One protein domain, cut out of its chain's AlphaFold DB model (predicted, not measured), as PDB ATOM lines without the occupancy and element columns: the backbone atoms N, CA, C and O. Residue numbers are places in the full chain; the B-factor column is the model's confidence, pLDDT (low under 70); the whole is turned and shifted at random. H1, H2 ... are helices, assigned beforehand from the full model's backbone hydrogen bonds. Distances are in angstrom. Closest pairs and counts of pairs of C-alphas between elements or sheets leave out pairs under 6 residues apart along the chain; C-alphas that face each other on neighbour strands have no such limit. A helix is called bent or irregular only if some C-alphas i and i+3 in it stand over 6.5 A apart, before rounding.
ATOM      1  N   GLU A  14     -70.170 -45.907  17.907       82.56
ATOM      2  CA  GLU A  14     -70.957 -44.875  18.596       82.56
ATOM      3  C   GLU A  14     -70.191 -43.561  18.806       82.56
ATOM      4  O   GLU A  14     -70.804 -42.523  19.031       82.56
ATOM      5  N   ASN A  15     -68.859 -43.597  18.730       80.19
ATOM      6  CA  ASN A  15     -67.993 -42.436  18.933       80.19
ATOM      7  C   ASN A  15     -67.629 -41.723  17.618       80.19
ATOM      8  O   ASN A  15     -66.838 -40.777  17.622       80.19
ATOM      9  N   LEU A  16     -68.176 -42.184  16.489       82.62
ATOM     10  CA  LEU A  16     -67.986 -41.549  15.190       82.62
ATOM     11  C   LEU A  16     -68.932 -40.349  15.036       82.62
ATOM     12  O   LEU A  16     -70.074 -40.395  15.497       82.62
ATOM     13  N   PRO A  17     -68.495 -39.280  14.353       86.25
ATOM     14  CA  PRO A  17     -69.396 -38.213  13.940       86.25
ATOM     15  C   PRO A  17     -70.560 -38.767  13.104       86.25
ATOM     16  O   PRO A  17     -70.351 -39.579  12.209       86.25
ATOM     17  N   ASN A  18     -71.783 -38.305  13.377       85.50
ATOM     18  CA  ASN A  18     -72.981 -38.693  12.616       85.50
ATOM     19  C   ASN A  18     -73.190 -37.867  11.341       85.50
ATOM     20  O   ASN A  18     -74.094 -38.162  10.559       85.50
ATOM     21  N   ASP A  19     -72.402 -36.812  11.143       88.75
ATOM     22  CA  ASP A  19     -72.502 -35.986   9.951       88.75
ATOM     23  C   ASP A  19     -71.814 -36.662   8.752       88.75
ATOM     24  O   ASP A  19     -70.678 -37.133   8.830       88.75
ATOM     25  N   THR A  20     -72.515 -36.719   7.621       91.25
ATOM     26  CA  THR A  20     -72.047 -37.468   6.451       91.25
ATOM     27  C   THR A  20     -70.846 -36.828   5.773       91.25
ATOM     28  O   THR A  20     -70.058 -37.543   5.157       91.25
ATOM     29  N   ASP A  21     -70.698 -35.506   5.853       90.19
ATOM     30  CA  ASP A  21     -69.613 -34.806   5.166       90.19
ATOM     31  C   ASP A  21     -68.311 -34.892   5.961       90.19
ATOM     32  O   ASP A  21     -67.279 -35.264   5.398       90.19
ATOM     33  N   THR A  22     -68.377 -34.732   7.285       87.69
ATOM     34  CA  THR A  22     -67.226 -35.004   8.165       87.69
ATOM     35  C   THR A  22     -66.722 -36.447   8.048       87.69
ATOM     36  O   THR A  22     -65.511 -36.672   7.994       87.69
ATOM     37  N   LEU A  23     -67.614 -37.438   7.922       88.62
ATOM     38  CA  LEU A  23     -67.216 -38.832   7.691       88.62
ATOM     39  C   LEU A  23     -66.476 -39.024   6.358       88.62
ATOM     40  O   LEU A  23     -65.472 -39.735   6.320       88.62
ATOM     41  N   LYS A  24     -66.932 -38.392   5.267       89.38
ATOM     42  CA  LYS A  24     -66.248 -38.470   3.962       89.38
ATOM     43  C   LYS A  24     -64.850 -37.857   4.028       89.38
ATOM     44  O   LYS A  24     -63.904 -38.460   3.522       89.38
ATOM     45  N   GLU A  25     -64.703 -36.703   4.675       89.12
ATOM     46  CA  GLU A  25     -63.397 -36.060   4.875       89.12
ATOM     47  C   GLU A  25     -62.455 -36.949   5.697       89.12
ATOM     48  O   GLU A  25     -61.297 -37.156   5.325       89.12
ATOM     49  N   MET A  26     -62.955 -37.565   6.770       87.69
ATOM     50  CA  MET A  26     -62.178 -38.521   7.562       87.69
ATOM     51  C   MET A  26     -61.745 -39.741   6.740       87.69
ATOM     52  O   MET A  26     -60.598 -40.167   6.839       87.69
ATOM     53  N   VAL A  27     -62.611 -40.283   5.881       91.50
ATOM     54  CA  VAL A  27     -62.244 -41.402   4.996       91.50
ATOM     55  C   VAL A  27     -61.135 -40.995   4.028       91.50
ATOM     56  O   VAL A  27     -60.165 -41.735   3.876       91.50
ATOM     57  N   LEU A  28     -61.229 -39.814   3.410       91.75
ATOM     58  CA  LEU A  28     -60.185 -39.316   2.509       91.75
ATOM     59  C   LEU A  28     -58.846 -39.125   3.230       91.75
ATOM     60  O   LEU A  28     -57.803 -39.504   2.697       91.75
ATOM     61  N   THR A  29     -58.864 -38.589   4.453       89.94
ATOM     62  CA  THR A  29     -57.631 -38.413   5.237       89.94
ATOM     63  C   THR A  29     -57.007 -39.752   5.636       89.94
ATOM     64  O   THR A  29     -55.796 -39.916   5.498       89.94
ATOM     65  N   LEU A  30     -57.813 -40.734   6.054       91.06
ATOM     66  CA  LEU A  30     -57.334 -42.082   6.381       91.06
ATOM     67  C   LEU A  30     -56.773 -42.811   5.156       91.06
ATOM     68  O   LEU A  30     -55.729 -43.451   5.260       91.06
ATOM     69  N   LEU A  31     -57.419 -42.695   3.990       91.88
ATOM     70  CA  LEU A  31     -56.903 -43.266   2.743       91.88
ATOM     71  C   LEU A  31     -55.546 -42.660   2.371       91.88
ATOM     72  O   LEU A  31     -54.615 -43.406   2.074       91.88
ATOM     73  N   GLY A  32     -55.395 -41.336   2.490       89.12
ATOM     74  CA  GLY A  32     -54.106 -40.674   2.272       89.12
ATOM     75  C   GLY A  32     -53.013 -41.162   3.230       89.12
ATOM     76  O   GLY A  32     -51.889 -41.425   2.811       89.12
ATOM     77  N   GLN A  33     -53.346 -41.364   4.509       90.00
ATOM     78  CA  GLN A  33     -52.406 -41.916   5.493       90.00
ATOM     79  C   GLN A  33     -52.005 -43.364   5.181       90.00
ATOM     80  O   GLN A  33     -50.844 -43.733   5.365       90.00
ATOM     81  N   ILE A  34     -52.947 -44.188   4.715       94.19
ATOM     82  CA  ILE A  34     -52.670 -45.568   4.304       94.19
ATOM     83  C   ILE A  34     -51.702 -45.580   3.120       94.19
ATOM     84  O   ILE A  34     -50.721 -46.326   3.162       94.19
ATOM     85  N   ASP A  35     -51.939 -44.749   2.108       90.75
ATOM     86  CA  ASP A  35     -51.078 -44.662   0.926       90.75
ATOM     87  C   ASP A  35     -49.649 -44.230   1.299       90.75
ATOM     88  O   ASP A  35     -48.674 -44.865   0.879       90.75
ATOM     89  N   ASP A  36     -49.509 -43.223   2.167       89.44
ATOM     90  CA  ASP A  36     -48.206 -42.770   2.671       89.44
ATOM     91  C   ASP A  36     -47.463 -43.880   3.429       89.44
ATOM     92  O   ASP A  36     -46.277 -44.137   3.181       89.44
ATOM     93  N   LEU A  37     -48.150 -44.578   4.339       95.31
ATOM     94  CA  LEU A  37     -47.563 -45.679   5.109       95.31
ATOM     95  C   LEU A  37     -47.157 -46.850   4.207       95.31
ATOM     96  O   LEU A  37     -46.080 -47.430   4.385       95.31
ATOM     97  N   GLN A  38     -47.977 -47.191   3.212       93.31
ATOM     98  CA  GLN A  38     -47.643 -48.217   2.223       93.31
ATOM     99  C   GLN A  38     -46.409 -47.826   1.400       93.31
ATOM    100  O   GLN A  38     -45.529 -48.668   1.184       93.31
ATOM    101  N   GLY A  39     -46.299 -46.555   1.002       90.88
ATOM    102  CA  GLY A  39     -45.127 -46.018   0.311       90.88
ATOM    103  C   GLY A  39     -43.847 -46.139   1.142       90.88
ATOM    104  O   GLY A  39     -42.825 -46.633   0.653       90.88
ATOM    105  N   GLN A  40     -43.911 -45.773   2.425       91.94
ATOM    106  CA  GLN A  40     -42.783 -45.912   3.355       91.94
ATOM    107  C   GLN A  40     -42.371 -47.377   3.544       91.94
ATOM    108  O   GLN A  40     -41.182 -47.701   3.479       91.94
ATOM    109  N   LEU A  41     -43.337 -48.287   3.711       95.38
ATOM    110  CA  LEU A  41     -43.060 -49.722   3.816       95.38
ATOM    111  C   LEU A  41     -42.406 -50.275   2.552       95.38
ATOM    112  O   LEU A  41     -41.466 -51.067   2.645       95.38
ATOM    113  N   TYR A  42     -42.877 -49.870   1.373       92.19
ATOM    114  CA  TYR A  42     -42.273 -50.274   0.109       92.19
ATOM    115  C   TYR A  42     -40.820 -49.795   0.004       92.19
ATOM    116  O   TYR A  42     -39.929 -50.586  -0.322       92.19
ATOM    117  N   TYR A  43     -40.565 -48.529   0.346       87.56
ATOM    118  CA  TYR A  43     -39.220 -47.956   0.365       87.56
ATOM    119  C   TYR A  43     -38.280 -48.729   1.301       87.56
ATOM    120  O   TYR A  43     -37.200 -49.153   0.884       87.56
ATOM    121  N   LEU A  44     -38.709 -48.993   2.539       90.94
ATOM    122  CA  LEU A  44     -37.914 -49.736   3.520       90.94
ATOM    123  C   LEU A  44     -37.671 -51.187   3.092       90.94
ATOM    124  O   LEU A  44     -36.543 -51.674   3.191       90.94
ATOM    125  N   LYS A  45     -38.688 -51.873   2.554       90.94
ATOM    126  CA  LYS A  45     -38.536 -53.232   2.010       90.94
ATOM    127  C   LYS A  45     -37.516 -53.268   0.881       90.94
ATOM    128  O   LYS A  45     -36.675 -54.162   0.856       90.94
ATOM    129  N   ARG A  46     -37.554 -52.291  -0.028       86.81
ATOM    130  CA  ARG A  46     -36.565 -52.180  -1.104       86.81
ATOM    131  C   ARG A  46     -35.166 -51.889  -0.562       86.81
ATOM    132  O   ARG A  46     -34.203 -52.421  -1.096       86.81
ATOM    133  N   GLN A  47     -35.032 -51.099   0.498       84.69
ATOM    134  CA  GLN A  47     -33.723 -50.812   1.087       84.69
ATOM    135  C   GLN A  47     -33.115 -52.037   1.791       84.69
ATOM    136  O   GLN A  47     -31.914 -52.276   1.676       84.69
ATOM    137  N   LEU A  48     -33.936 -52.816   2.502       88.56
ATOM    138  CA  LEU A  48     -33.492 -54.001   3.247       88.56
ATOM    139  C   LEU A  48     -33.279 -55.222   2.345       88.56
ATOM    140  O   LEU A  48     -32.304 -55.952   2.516       88.56
ATOM    141  N   PHE A  49     -34.186 -55.443   1.392       89.44
ATOM    142  CA  PHE A  49     -34.250 -56.670   0.590       89.44
ATOM    143  C   PHE A  49     -34.011 -56.445  -0.910       89.44
ATOM    144  O   PHE A  49     -34.026 -57.400  -1.687       89.44
ATOM    145  N   GLY A  50     -33.804 -55.204  -1.350       84.62
ATOM    146  CA  GLY A  50     -33.518 -54.893  -2.748       84.62
ATOM    147  C   GLY A  50     -32.107 -55.293  -3.166       84.62
ATOM    148  O   GLY A  50     -31.186 -55.435  -2.356       84.62
ATOM    149  N   LYS A  51     -31.911 -55.462  -4.477       77.81
ATOM    150  CA  LYS A  51     -30.589 -55.776  -5.026       77.81
ATOM    151  C   LYS A  51     -29.643 -54.601  -4.791       77.81
ATOM    152  O   LYS A  51     -29.926 -53.477  -5.192       77.81
ATOM    153  N   LYS A  52     -28.460 -54.875  -4.231       72.88
ATOM    154  CA  LYS A  52     -27.419 -53.855  -3.983       72.88
ATOM    155  C   LYS A  52     -26.979 -53.104  -5.252       72.88
ATOM    156  O   LYS A  52     -26.442 -52.005  -5.140       72.88
ATOM    157  N   SER A  53     -27.198 -53.688  -6.433       73.69
ATOM    158  CA  SER A  53     -26.930 -53.085  -7.744       73.69
ATOM    159  C   SER A  53     -27.985 -52.069  -8.199       73.69
ATOM    160  O   SER A  53     -27.717 -51.306  -9.116       73.69
ATOM    161  N   GLU A  54     -29.166 -52.023  -7.577       70.50
ATOM    162  CA  GLU A  54     -30.266 -51.103  -7.920       70.50
ATOM    163  C   GLU A  54     -30.255 -49.821  -7.071       70.50
ATOM    164  O   GLU A  54     -31.303 -49.210  -6.834       70.50
ATOM    165  N   LYS A  55     -29.076 -49.408  -6.584       70.50
ATOM    166  CA  LYS A  55     -28.917 -48.121  -5.900       70.50
ATOM    167  C   LYS A  55     -29.291 -47.001  -6.869       70.50
ATOM    168  O   LYS A  55     -28.550 -46.718  -7.805       70.50
ATOM    169  N   LEU A  56     -30.435 -46.364  -6.628       67.62
ATOM    170  CA  LEU A  56     -30.825 -45.156  -7.345       67.62
ATOM    171  C   LEU A  56     -29.938 -44.009  -6.878       67.62
ATOM    172  O   LEU A  56     -29.955 -43.636  -5.703       67.62
ATOM    173  N   ASN A  57     -29.158 -43.451  -7.799       75.44
ATOM    174  CA  ASN A  57     -28.453 -42.205  -7.542       75.44
ATOM    175  C   ASN A  57     -29.507 -41.087  -7.391       75.44
ATOM    176  O   ASN A  57     -30.400 -41.008  -8.236       75.44
ATOM    177  N   PRO A  58     -29.441 -40.214  -6.370       72.25
ATOM    178  CA  PRO A  58     -30.361 -39.080  -6.256       72.25
ATOM    179  C   PRO A  58     -30.429 -38.228  -7.535       72.25
ATOM    180  O   PRO A  58     -31.512 -37.788  -7.905       72.25
ATOM    181  N   ALA A  59     -29.329 -38.094  -8.283       75.00
ATOM    182  CA  ALA A  59     -29.318 -37.396  -9.570       75.00
ATOM    183  C   ALA A  59     -30.099 -38.128 -10.684       75.00
ATOM    184  O   ALA A  59     -30.610 -37.481 -11.592       75.00
ATOM    185  N   GLN A  60     -30.252 -39.460 -10.619       71.75
ATOM    186  CA  GLN A  60     -31.117 -40.199 -11.554       71.75
ATOM    187  C   GLN A  60     -32.596 -39.889 -11.327       71.75
ATOM    188  O   GLN A  60     -33.373 -40.007 -12.264       71.75
ATOM    189  N   ARG A  61     -33.003 -39.477 -10.119       70.62
ATOM    190  CA  ARG A  61     -34.403 -39.133  -9.825       70.62
ATOM    191  C   ARG A  61     -34.879 -37.930 -10.642       70.62
ATOM    192  O   ARG A  61     -35.983 -37.974 -11.167       70.62
ATOM    193  N   LEU A  62     -34.011 -36.930 -10.813       76.25
ATOM    194  CA  LEU A  62     -34.265 -35.738 -11.632       76.25
ATOM    195  C   LEU A  62     -34.539 -36.089 -13.103       76.25
ATOM    196  O   LEU A  62     -35.304 -35.409 -13.773       76.25
ATOM    197  N   LEU A  63     -33.968 -37.192 -13.602       74.06
ATOM    198  CA  LEU A  63     -34.195 -37.666 -14.972       74.06
ATOM    199  C   LEU A  63     -35.644 -38.119 -15.220       74.06
ATOM    200  O   LEU A  63     -36.078 -38.173 -16.368       74.06
ATOM    201  N   PHE A  64     -36.374 -38.468 -14.157       77.25
ATOM    202  CA  PHE A  64     -37.717 -39.040 -14.240       77.25
ATOM    203  C   PHE A  64     -38.816 -38.117 -13.703       77.25
ATOM    204  O   PHE A  64     -39.976 -38.519 -13.737       77.25
ATOM    205  N   GLU A  65     -38.500 -36.902 -13.234       74.25
ATOM    206  CA  GLU A  65     -39.513 -35.971 -12.704       74.25
ATOM    207  C   GLU A  65     -40.595 -35.659 -13.746       74.25
ATOM    208  O   GLU A  65     -41.777 -35.838 -13.467       74.25
ATOM    209  N   ASN A  66     -40.200 -35.347 -14.983       71.44
ATOM    210  CA  ASN A  66     -41.142 -35.056 -16.073       71.44
ATOM    211  C   ASN A  66     -41.923 -36.292 -16.556       71.44
ATOM    212  O   ASN A  66     -42.987 -36.169 -17.153       71.44
ATOM    213  N   LEU A  67     -41.403 -37.497 -16.303       74.88
ATOM    214  CA  LEU A  67     -42.038 -38.753 -16.711       74.88
ATOM    215  C   LEU A  67     -43.082 -39.227 -15.696       74.88
ATOM    216  O   LEU A  67     -43.877 -40.113 -16.009       74.88
ATOM    217  N   TYR A  68     -43.083 -38.673 -14.482       75.31
ATOM    218  CA  TYR A  68     -43.965 -39.130 -13.415       75.31
ATOM    219  C   TYR A  68     -45.436 -38.858 -13.741       75.31
ATOM    220  O   TYR A  68     -46.259 -39.772 -13.662       75.31
ATOM    221  N   ASP A  69     -45.750 -37.641 -14.189       76.44
ATOM    222  CA  ASP A  69     -47.114 -37.248 -14.551       76.44
ATOM    223  C   ASP A  69     -47.609 -37.988 -15.800       76.44
ATOM    224  O   ASP A  69     -48.743 -38.468 -15.830       76.44
ATOM    225  N   GLU A  70     -46.740 -38.193 -16.795       78.06
ATOM    226  CA  GLU A  70     -47.065 -38.986 -17.986       78.06
ATOM    227  C   GLU A  70     -47.352 -40.456 -17.651       78.06
ATOM    228  O   GLU A  70     -48.290 -41.056 -18.183       78.06
ATOM    229  N   VAL A  71     -46.551 -41.061 -16.769       80.56
ATOM    230  CA  VAL A  71     -46.760 -42.444 -16.319       80.56
ATOM    231  C   VAL A  71     -48.032 -42.544 -15.483       80.56
ATOM    232  O   VAL A  71     -48.797 -43.492 -15.663       80.56
ATOM    233  N   LYS A  72     -48.303 -41.566 -14.613       79.75
ATOM    234  CA  LYS A  72     -49.530 -41.513 -13.814       79.75
ATOM    235  C   LYS A  72     -50.769 -41.433 -14.709       79.75
ATOM    236  O   LYS A  72     -51.678 -42.244 -14.543       79.75
ATOM    237  N   ALA A  73     -50.759 -40.557 -15.714       80.25
ATOM    238  CA  ALA A  73     -51.835 -40.446 -16.697       80.25
ATOM    239  C   ALA A  73     -52.046 -41.757 -17.480       80.25
ATOM    240  O   ALA A  73     -53.177 -42.218 -17.628       80.25
ATOM    241  N   LYS A  74     -50.965 -42.419 -17.914       80.94
ATOM    242  CA  LYS A  74     -51.043 -43.725 -18.600       80.94
ATOM    243  C   LYS A  74     -51.601 -44.837 -17.707       80.94
ATOM    244  O   LYS A  74     -52.345 -45.687 -18.189       80.94
ATOM    245  N   LEU A  75     -51.258 -44.850 -16.418       77.00
ATOM    246  CA  LEU A  75     -51.794 -45.824 -15.461       77.00
ATOM    247  C   LEU A  75     -53.291 -45.618 -15.209       77.00
ATOM    248  O   LEU A  75     -54.023 -46.597 -15.060       77.00
ATOM    249  N   GLU A  76     -53.757 -44.371 -15.173       78.38
ATOM    250  CA  GLU A  76     -55.187 -44.065 -15.059       78.38
ATOM    251  C   GLU A  76     -55.961 -44.472 -16.319       78.38
ATOM    252  O   GLU A  76     -57.011 -45.105 -16.202       78.38
ATOM    253  N   GLN A  77     -55.400 -44.234 -17.510       75.44
ATOM    254  CA  GLN A  77     -55.967 -44.701 -18.783       75.44
ATOM    255  C   GLN A  77     -56.042 -46.238 -18.859       75.44
ATOM    256  O   GLN A  77     -57.086 -46.795 -19.187       75.44
ATOM    257  N   GLN A  78     -54.983 -46.952 -18.457       67.12
ATOM    258  CA  GLN A  78     -54.986 -48.425 -18.426       67.12
ATOM    259  C   GLN A  78     -55.966 -49.015 -17.403       67.12
ATOM    260  O   GLN A  78     -56.483 -50.111 -17.607       67.12
ATOM    261  N   LYS A  79     -56.239 -48.318 -16.291       65.69
ATOM    262  CA  LYS A  79     -57.277 -48.743 -15.336       65.69
ATOM    263  C   LYS A  79     -58.684 -48.632 -15.927       65.69
ATOM    264  O   LYS A  79     -59.548 -49.420 -15.544       65.69
ATOM    265  N   GLN A  80     -58.909 -47.677 -16.830       61.22
ATOM    266  CA  GLN A  80     -60.177 -47.506 -17.545       61.22
ATOM    267  C   GLN A  80     -60.328 -48.543 -18.672       61.22
ATOM    268  O   GLN A  80     -61.410 -49.095 -18.862       61.22
ATOM    269  N   GLU A  81     -59.233 -48.901 -19.341       61.03
ATOM    270  CA  GLU A  81     -59.173 -49.964 -20.352       61.03
ATOM    271  C   GLU A  81     -58.848 -51.326 -19.724       61.03
ATOM    272  O   GLU A  81     -57.832 -51.957 -20.017       61.03
TER     273      GLU A  81
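AT A GLANCE: This is residues 14 to 81 of the 147 residues of the protein "LZ_Tnp_IS66 domain-containing protein" of Planctomycetes bacterium GWF2_42_9 (UniProt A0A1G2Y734). The model is an open hook: one long helix, H1, makes the shaft, the stretch after it with the short helix H2 makes the bend, and a third helix, H3, folds back on a slant with an empty gap between it and H1. The three helices do not form a packed core, and H1 makes most of the longest axis. The printed part has 68 residues with three named helices, in the order H1, H2, H3, and no named strand; the class is all helix. The whole is extended, with a radius of gyration of the C-alphas of 17.9 A, and its C-alphas span 52 by 32 by 22 A.

IN THESE COORDINATES: The printed part begins at Glu 14, whose C-alpha is at (-70.957, -44.875, 18.596). H1 is residues 20 to 49, 42.8 A from first to last C-alpha; it begins at C-alpha 20, at (-72.047, -37.468, 6.451), and ends at C-alpha 49, at (-34.250, -56.670, 0.590). H2 is the five residues 58 to 62. H3 is residues 65 to 80, 24.2 A long from first to last C-alpha, and ends at C-alpha 80, at (-60.177, -47.506, -17.545). H3 is irregular, but only just: C-alphas 66 and 69 are 6.54 A apart, and its line is a rough one.

HOW THE PARTS SIT: H1 touches no helix. H1 and H2 are apart, with no C-alpha of the one within 8 A of the other. H2 and H3 meet only through their link. H1 and H3 are apart by the same measure of 8 A. Along H1 the x coordinate goes from -72.047 at C-alpha 20 to -34.250 at C-alpha 49, and along H3 it goes back from -39.513 at C-alpha 65 to -60.177 at C-alpha 80. In H1 every O i to N i+4 pair is within hydrogen-bond range. In H3 10 of 12 such pairs are within range, and in H2 0 of 1, beside 1 of 2 O i to N i+3 pairs.

THE WHOLE: The outline is elongated, and the two C-alphas farthest apart are those of Asn 18 and Ser 53, 52.4 A from each other. The C-alphas of Glu 14 and Glu 81, the first and last printed, are 41.0 A apart. The printed part has no cut. The link from H1 to H2, of 8 residues, is short, and the link from H2 to H3, of 2 residues, is tight. Residues 56 to 81, with H2 and H3 among them, stand free. The mean pLDDT of the printed part is 82.1; it is under 70 at residue 56 and residues 78 to 81.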